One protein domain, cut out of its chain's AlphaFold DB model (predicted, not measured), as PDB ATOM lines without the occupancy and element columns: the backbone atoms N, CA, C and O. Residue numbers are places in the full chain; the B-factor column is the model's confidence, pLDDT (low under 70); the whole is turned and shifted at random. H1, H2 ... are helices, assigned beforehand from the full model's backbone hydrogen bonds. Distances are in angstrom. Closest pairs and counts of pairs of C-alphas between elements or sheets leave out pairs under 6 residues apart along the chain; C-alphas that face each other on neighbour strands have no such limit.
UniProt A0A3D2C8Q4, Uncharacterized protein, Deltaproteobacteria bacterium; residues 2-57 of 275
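This is residues 2 to 57 of the 275 residues of an uncharacterized protein of Deltaproteobacteria bacterium (UniProt A0A3D2C8Q4). After a leading stretch, residues 2 to 11, two short helices, H1 and H2, meet near the start of H1 and the end of H2 as a V, with a wide loop joining their far ends; residues 41 to 48 then stretch away as an arm bearing the small helix H3. The 56 printed residues hold three named helices in the order H1, H2, H3 and no named strand; the class is all helix, with 24 residues in named elements, under half. The whole is only just loose, close to extended, with a radius of gyration of the C-alphas of 15.1 A, and flat, spanning 44 by 28 by 13 A.

H1, residues 12 to 20, touches H2, residues 32 to 40; their closest C-alphas, of Arg 12 and Leu 39, are 4.3 A apart. They run opposite ways at a steep tilt of 69 degrees, only just short of about perpendicular. H3, residues 49 to 54, is apart from both. In H1, H2 and H3 every O i to N i+4 pair is within hydrogen-bond range.

H1 begins at C-alpha 12 (10.899, -26.821, 77.348) and measures 12.2 A, H2 12.4 A and H3 8.6 A, ending at C-alpha 54 (23.834, -10.938, 92.344).

The C-alphas farthest apart, of Asn 24 and Pro 57, are 45.8 A apart. The link from H1 to H2 is long. The printed part has no cut, and no printed residue has a pLDDT under 70.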
ATOM      1  N   LEU A   2       5.037 -38.027  75.087       79.25
ATOM      2  CA  LEU A   2       4.491 -37.196  76.163       79.25
ATOM      3  C   LEU A   2       3.244 -37.883  76.716       79.25
ATOM      4  O   LEU A   2       2.475 -38.469  75.957       79.25
ATOM      5  N   SER A   3       3.069 -37.813  78.032       85.38
ATOM      6  CA  SER A   3       1.797 -38.172  78.653       85.38
ATOM      7  C   SER A   3       0.713 -37.223  78.152       85.38
ATOM      8  O   SER A   3       0.973 -36.027  78.003       85.38
ATOM      9  N   THR A   4      -0.481 -37.758  77.913       85.62
ATOM     10  CA  THR A   4      -1.698 -36.975  77.664       85.62
ATOM     11  C   THR A   4      -2.148 -36.215  78.908       85.62
ATOM     12  O   THR A   4      -2.863 -35.226  78.796       85.62
ATOM     13  N   GLU A   5      -1.716 -36.651  80.092       88.81
ATOM     14  CA  GLU A   5      -1.970 -35.945  81.342       88.81
ATOM     15  C   GLU A   5      -0.934 -34.834  81.573       88.81
ATOM     16  O   GLU A   5       0.267 -35.037  81.334       88.81
ATOM     17  N   PRO A   6      -1.361 -33.666  82.087       85.56
ATOM     18  CA  PRO A   6      -0.464 -32.556  82.361       85.56
ATOM     19  C   PRO A   6       0.554 -32.954  83.433       85.56
ATOM     20  O   PRO A   6       0.230 -33.113  84.606       85.56
ATOM     21  N   SER A   7       1.820 -33.069  83.036       91.06
ATOM     22  CA  SER A   7       2.913 -33.434  83.941       91.06
ATOM     23  C   SER A   7       3.884 -32.274  84.123       91.06
ATOM     24  O   SER A   7       4.353 -31.680  83.152       91.06
ATOM     25  N   SER A   8       4.236 -31.969  85.374       90.81
ATOM     26  CA  SER A   8       5.219 -30.928  85.717       90.81
ATOM     27  C   SER A   8       6.636 -31.237  85.217       90.81
ATOM     28  O   SER A   8       7.470 -30.338  85.134       90.81
ATOM     29  N   ILE A   9       6.905 -32.495  84.857       94.12
ATOM     30  CA  ILE A   9       8.189 -32.946  84.308       94.12
ATOM     31  C   ILE A   9       8.336 -32.535  82.833       94.12
ATOM     32  O   ILE A   9       9.455 -32.382  82.342       94.12
ATOM     33  N   GLN A  10       7.225 -32.324  82.120       95.12
ATOM     34  CA  GLN A  10       7.238 -31.922  80.715       95.12
ATOM     35  C   GLN A  10       7.538 -30.425  80.604       95.12
ATOM     36  O   GLN A  10       6.664 -29.576  80.769       95.12
ATOM     37  N   THR A  11       8.805 -30.109  80.353       97.19
ATOM     38  CA  THR A  11       9.317 -28.740  80.251       97.19
ATOM     39  C   THR A  11      10.015 -28.508  78.920       97.19
ATOM     40  O   THR A  11      10.451 -29.451  78.247       97.19
ATOM     41  N   ARG A  12      10.198 -27.237  78.563       97.44
ATOM     42  CA  ARG A  12      10.899 -26.821  77.348       97.44
ATOM     43  C   ARG A  12      12.304 -27.412  77.260       97.44
ATOM     44  O   ARG A  12      12.727 -27.830  76.185       97.44
ATOM     45  N   GLU A  13      13.030 -27.460  78.374       97.62
ATOM     46  CA  GLU A  13      14.380 -28.025  78.429       97.62
ATOM     47  C   GLU A  13      14.397 -29.529  78.114       97.62
ATOM     48  O   GLU A  13      15.309 -30.006  77.429       97.62
ATOM     49  N   LEU A  14      13.382 -30.276  78.563       96.75
ATOM     50  CA  LEU A  14      13.257 -31.699  78.257       96.75
ATOM     51  C   LEU A  14      12.971 -31.917  76.765       96.75
ATOM     52  O   LEU A  14      13.622 -32.749  76.133       96.75
ATOM     53  N   VAL A  15      12.062 -31.122  76.191       96.56
ATOM     54  CA  VAL A  15      11.756 -31.148  74.750       96.56
ATOM     55  C   VAL A  15      13.003 -30.831  73.925       96.56
ATOM     56  O   VAL A  15      13.361 -31.591  73.025       96.56
ATOM     57  N   TYR A  16      13.717 -29.755  74.271       97.75
ATOM     58  CA  TYR A  16      14.960 -29.364  73.603       97.75
ATOM     59  C   TYR A  16      16.010 -30.483  73.639       97.75
ATOM     60  O   TYR A  16      16.645 -30.784  72.626       97.75
ATOM     61  N   THR A  17      16.168 -31.137  74.790       97.56
ATOM     62  CA  THR A  17      17.106 -32.257  74.941       97.56
ATOM     63  C   THR A  17      16.696 -33.449  74.078       97.56
ATOM     64  O   THR A  17      17.545 -34.057  73.430       97.56
ATOM     65  N   GLY A  18      15.400 -33.768  74.017       95.94
ATOM     66  CA  GLY A  18      14.884 -34.829  73.150       95.94
ATOM     67  C   GLY A  18      15.167 -34.567  71.669       95.94
ATOM     68  O   GLY A  18      15.637 -35.460  70.966       95.94
ATOM     69  N   ILE A  19      14.956 -33.328  71.213       96.81
ATOM     70  CA  ILE A  19      15.212 -32.915  69.825       96.81
ATOM     71  C   ILE A  19      16.708 -32.981  69.500       96.81
ATOM     72  O   ILE A  19      17.098 -33.576  68.502       96.81
ATOM     73  N   THR A  20      17.557 -32.403  70.352       97.56
ATOM     74  CA  THR A  20      19.012 -32.333  70.107       97.56
ATOM     75  C   THR A  20      19.727 -33.676  70.224       97.56
ATOM     76  O   THR A  20      20.836 -33.829  69.718       97.56
ATOM     77  N   ARG A  21      19.106 -34.673  70.864       97.38
ATOM     78  CA  ARG A  21      19.618 -36.049  70.908       97.38
ATOM     79  C   ARG A  21      19.369 -36.838  69.624       97.38
ATOM     80  O   ARG A  21      20.026 -37.860  69.428       97.38
ATOM     81  N   ALA A  22      18.449 -36.404  68.769       97.12
ATOM     82  CA  ALA A  22      18.186 -37.084  67.510       97.12
ATOM     83  C   ALA A  22      19.289 -36.775  66.490       97.12
ATOM     84  O   ALA A  22      19.596 -35.619  66.225       97.12
ATOM     85  N   SER A  23      19.875 -37.815  65.895       94.62
ATOM     86  CA  SER A  23      20.950 -37.652  64.909       94.62
ATOM     87  C   SER A  23      20.442 -37.287  63.514       94.62
ATOM     88  O   SER A  23      21.093 -36.524  62.815       94.62
ATOM     89  N   ASN A  24      19.289 -37.832  63.113       96.19
ATOM     90  CA  ASN A  24      18.813 -37.750  61.728       96.19
ATOM     91  C   ASN A  24      17.345 -37.332  61.605       96.19
ATOM     92  O   ASN A  24      17.000 -36.527  60.746       96.19
ATOM     93  N   ARG A  25      16.455 -37.924  62.411       96.50
ATOM     94  CA  ARG A  25      15.007 -37.694  62.335       96.50
ATOM     95  C   ARG A  25      14.418 -37.631  63.734       96.50
ATOM     96  O   ARG A  25      14.791 -38.424  64.594       96.50
ATOM     97  N   VAL A  26      13.480 -36.712  63.925       97.12
ATOM     98  CA  VAL A  26      12.680 -36.590  65.144       97.12
ATOM     99  C   VAL A  26      11.259 -36.992  64.791       97.12
ATOM    100  O   VAL A  26      10.643 -36.386  63.917       97.12
ATOM    101  N   THR A  27      10.740 -38.003  65.477       96.75
ATOM    102  CA  THR A  27       9.319 -38.340  65.430       96.75
ATOM    103  C   THR A  27       8.719 -38.010  66.778       96.75
ATOM    104  O   THR A  27       9.177 -38.493  67.814       96.75
ATOM    105  N   TRP A  28       7.701 -37.163  66.759       93.38
ATOM    106  CA  TRP A  28       6.974 -36.788  67.953       93.38
ATOM    107  C   TRP A  28       5.746 -37.679  68.130       93.38
ATOM    108  O   TRP A  28       4.997 -37.890  67.182       93.38
ATOM    109  N   VAL A  29       5.542 -38.194  69.344       96.00
ATOM    110  CA  VAL A  29       4.366 -38.998  69.708       96.00
ATOM    111  C   VAL A  29       3.722 -38.359  70.935       96.00
ATOM    112  O   VAL A  29       4.249 -38.478  72.049       96.00
ATOM    113  N   GLY A  30       2.622 -37.647  70.707       93.44
ATOM    114  CA  GLY A  30       1.862 -36.904  71.712       93.44
ATOM    115  C   GLY A  30       0.918 -35.891  71.059       93.44
ATOM    116  O   GLY A  30       1.008 -35.650  69.855       93.44
ATOM    117  N   LEU A  31       0.031 -35.298  71.859       95.62
ATOM    118  CA  LEU A  31      -0.861 -34.223  71.414       95.62
ATOM    119  C   LEU A  31      -0.072 -32.927  71.170       95.62
ATOM    120  O   LEU A  31       0.910 -32.646  71.864       95.62
ATOM    121  N   GLU A  32      -0.520 -32.128  70.203       95.25
ATOM    122  CA  GLU A  32       0.076 -30.822  69.894       95.25
ATOM    123  C   GLU A  32      -0.074 -29.841  71.064       95.25
ATOM    124  O   GLU A  32       0.882 -29.160  71.432       95.25
ATOM    125  N   GLU A  33      -1.230 -29.846  71.728       94.62
ATOM    126  CA  GLU A  33      -1.497 -29.010  72.904       94.62
ATOM    127  C   GLU A  33      -0.523 -29.305  74.056       94.62
ATOM    128  O   GLU A  33       0.022 -28.384  74.660       94.62
ATOM    129  N   ALA A  34      -0.229 -30.586  74.307       93.88
ATOM    130  CA  ALA A  34       0.732 -30.999  75.332       93.88
ATOM    131  C   ALA A  34       2.163 -30.544  74.994       93.88
ATOM    132  O   ALA A  34       2.921 -30.150  75.880       93.88
ATOM    133  N   MET A  35       2.535 -30.555  73.708       95.12
ATOM    134  CA  MET A  35       3.807 -29.989  73.252       95.12
ATOM    135  C   MET A  35       3.853 -28.475  73.487       95.12
ATOM    136  O   MET A  35       4.842 -27.973  74.022       95.12
ATOM    137  N   ALA A  36       2.805 -27.746  73.094       95.94
ATOM    138  CA  ALA A  36       2.738 -26.295  73.247       95.94
ATOM    139  C   ALA A  36       2.823 -25.875  74.726       95.94
ATOM    140  O   ALA A  36       3.597 -24.982  75.078       95.94
ATOM    141  N   ASP A  37       2.102 -26.574  75.600       95.31
ATOM    142  CA  ASP A  37       2.142 -26.373  77.048       95.31
ATOM    143  C   ASP A  37       3.525 -26.708  77.638       95.31
ATOM    144  O   ASP A  37       4.101 -25.893  78.365       95.31
ATOM    145  N   ALA A  38       4.141 -27.831  77.248       95.69
ATOM    146  CA  ALA A  38       5.507 -28.166  77.660       95.69
ATOM    147  C   ALA A  38       6.529 -27.101  77.220       95.69
ATOM    148  O   ALA A  38       7.408 -26.732  78.000       95.69
ATOM    149  N   LEU A  39       6.406 -26.568  75.998       96.69
ATOM    150  CA  LEU A  39       7.262 -25.493  75.482       96.69
ATOM    151  C   LEU A  39       7.057 -24.158  76.217       96.69
ATOM    152  O   LEU A  39       8.009 -23.377  76.328       96.69
ATOM    153  N   GLY A  40       5.854 -23.905  76.737       96.50
ATOM    154  CA  GLY A  40       5.547 -22.753  77.590       96.50
ATOM    155  C   GLY A  40       6.118 -22.868  79.009       96.50
ATOM    156  O   GLY A  40       6.355 -21.854  79.671       96.50
ATOM    157  N   ARG A  41       6.394 -24.089  79.480       95.31
ATOM    158  CA  ARG A  41       6.928 -24.353  80.824       95.31
ATOM    159  C   ARG A  41       8.451 -24.308  80.848       95.31
ATOM    160  O   ARG A  41       9.130 -24.982  80.076       95.31
ATOM    161  N   ARG A  42       9.002 -23.570  81.812       94.81
ATOM    162  CA  ARG A  42      10.445 -23.516  82.082       94.81
ATOM    163  C   ARG A  42      10.788 -24.294  83.346       94.81
ATOM    164  O   ARG A  42      10.055 -24.212  84.333       94.81
ATOM    165  N   VAL A  43      11.925 -24.990  83.354       95.00
ATOM    166  CA  VAL A  43      12.436 -25.625  84.579       95.00
ATOM    167  C   VAL A  43      12.730 -24.563  85.643       95.00
ATOM    168  O   VAL A  43      13.631 -23.735  85.495       95.00
ATOM    169  N   VAL A  44      12.001 -24.628  86.757       92.25
ATOM    170  CA  VAL A  44      12.294 -23.839  87.956       92.25
ATOM    171  C   VAL A  44      13.387 -24.550  88.744       92.25
ATOM    172  O   VAL A  44      13.225 -25.693  89.164       92.25
ATOM    173  N   ARG A  45      14.521 -23.878  88.951       91.25
ATOM    174  CA  ARG A  45      15.641 -24.420  89.728       91.25
ATOM    175  C   ARG A  45      15.611 -23.845  91.138       91.25
ATOM    176  O   ARG A  45      15.729 -22.637  91.310       91.25
ATOM    177  N   GLY A  46      15.519 -24.706  92.149       89.25
ATOM    178  CA  GLY A  46      15.592 -24.327  93.567       89.25
ATOM    179  C   GLY A  46      17.009 -23.984  94.046       89.25
ATOM    180  O   GLY A  46      17.404 -24.418  95.121       89.25
ATOM    181  N   SER A  47      17.806 -23.275  93.242       89.75
ATOM    182  CA  SER A  47      19.193 -22.932  93.575       89.75
ATOM    183  C   SER A  47      19.301 -21.510  94.116       89.75
ATOM    184  O   SER A  47      18.758 -20.574  93.537       89.75
ATOM    185  N   THR A  48      20.074 -21.322  95.187       92.44
ATOM    186  CA  THR A  48      20.412 -19.991  95.722       92.44
ATOM    187  C   THR A  48      21.596 -19.340  95.002       92.44
ATOM    188  O   THR A  48      22.063 -18.283  95.425       92.44
ATOM    189  N   LEU A  49      22.143 -19.973  93.959       92.88
ATOM    190  CA  LEU A  49      23.345 -19.490  93.273       92.88
ATOM    191  C   LEU A  49      23.133 -18.110  92.644       92.88
ATOM    192  O   LEU A  49      23.990 -17.247  92.780       92.88
ATOM    193  N   GLU A  50      21.981 -17.880  92.016       93.56
ATOM    194  CA  GLU A  50      21.645 -16.583  91.414       93.56
ATOM    195  C   GLU A  50      21.652 -15.454  92.456       93.56
ATOM    196  O   GLU A  50      22.225 -14.390  92.228       93.56
ATOM    197  N   ALA A  51      21.089 -15.713  93.639       93.31
ATOM    198  CA  ALA A  51      21.098 -14.772  94.755       93.31
ATOM    199  C   ALA A  51      22.533 -14.451  95.213       93.31
ATOM    200  O   ALA A  51      22.885 -13.286  95.380       93.31
ATOM    201  N   ARG A  52      23.395 -15.473  95.325       93.62
ATOM    202  CA  ARG A  52      24.812 -15.289  95.689       93.62
ATOM    203  C   ARG A  52      25.592 -14.495  94.641       93.62
ATOM    204  O   ARG A  52      26.365 -13.624  95.013       93.62
ATOM    205  N   LEU A  53      25.374 -14.769  93.355       96.25
ATOM    206  CA  LEU A  53      26.068 -14.080  92.261       96.25
ATOM    207  C   LEU A  53      25.628 -12.619  92.103       96.25
ATOM    208  O   LEU A  53      26.412 -11.790  91.658       96.25
ATOM    209  N   THR A  54      24.388 -12.297  92.470       96.56
ATOM    210  CA  THR A  54      23.834 -10.938  92.344       96.56
ATOM    211  C   THR A  54      23.917 -10.119  93.633       96.56
ATOM    212  O   THR A  54      23.514  -8.957  93.635       96.56
ATOM    213  N   GLY A  55      24.382 -10.713  94.739       95.25
ATOM    214  CA  GLY A  55      24.377 -10.093  96.069       95.25
ATOM    215  C   GLY A  55      22.973  -9.824  96.628       95.25
ATOM    216  O   GLY A  55      22.833  -9.171  97.660       95.25
ATOM    217  N   ARG A  56      21.916 -10.307  95.963       93.00
ATOM    218  CA  ARG A  56      20.534 -10.137  96.422       93.00
ATOM    219  C   ARG A  56      20.216 -11.197  97.476       93.00
ATOM    220  O   ARG A  56      20.611 -12.351  97.313       93.00
ATOM    221  N   PRO A  57      19.473 -10.854  98.542       90.19
ATOM    222  CA  PRO A  57      19.043 -11.852  99.510       90.19
ATOM    223  C   PRO A  57      18.211 -12.923  98.798       90.19
ATOM    224  O   PRO A  57      17.348 -12.615  97.972       90.19
TER     225      PRO A  57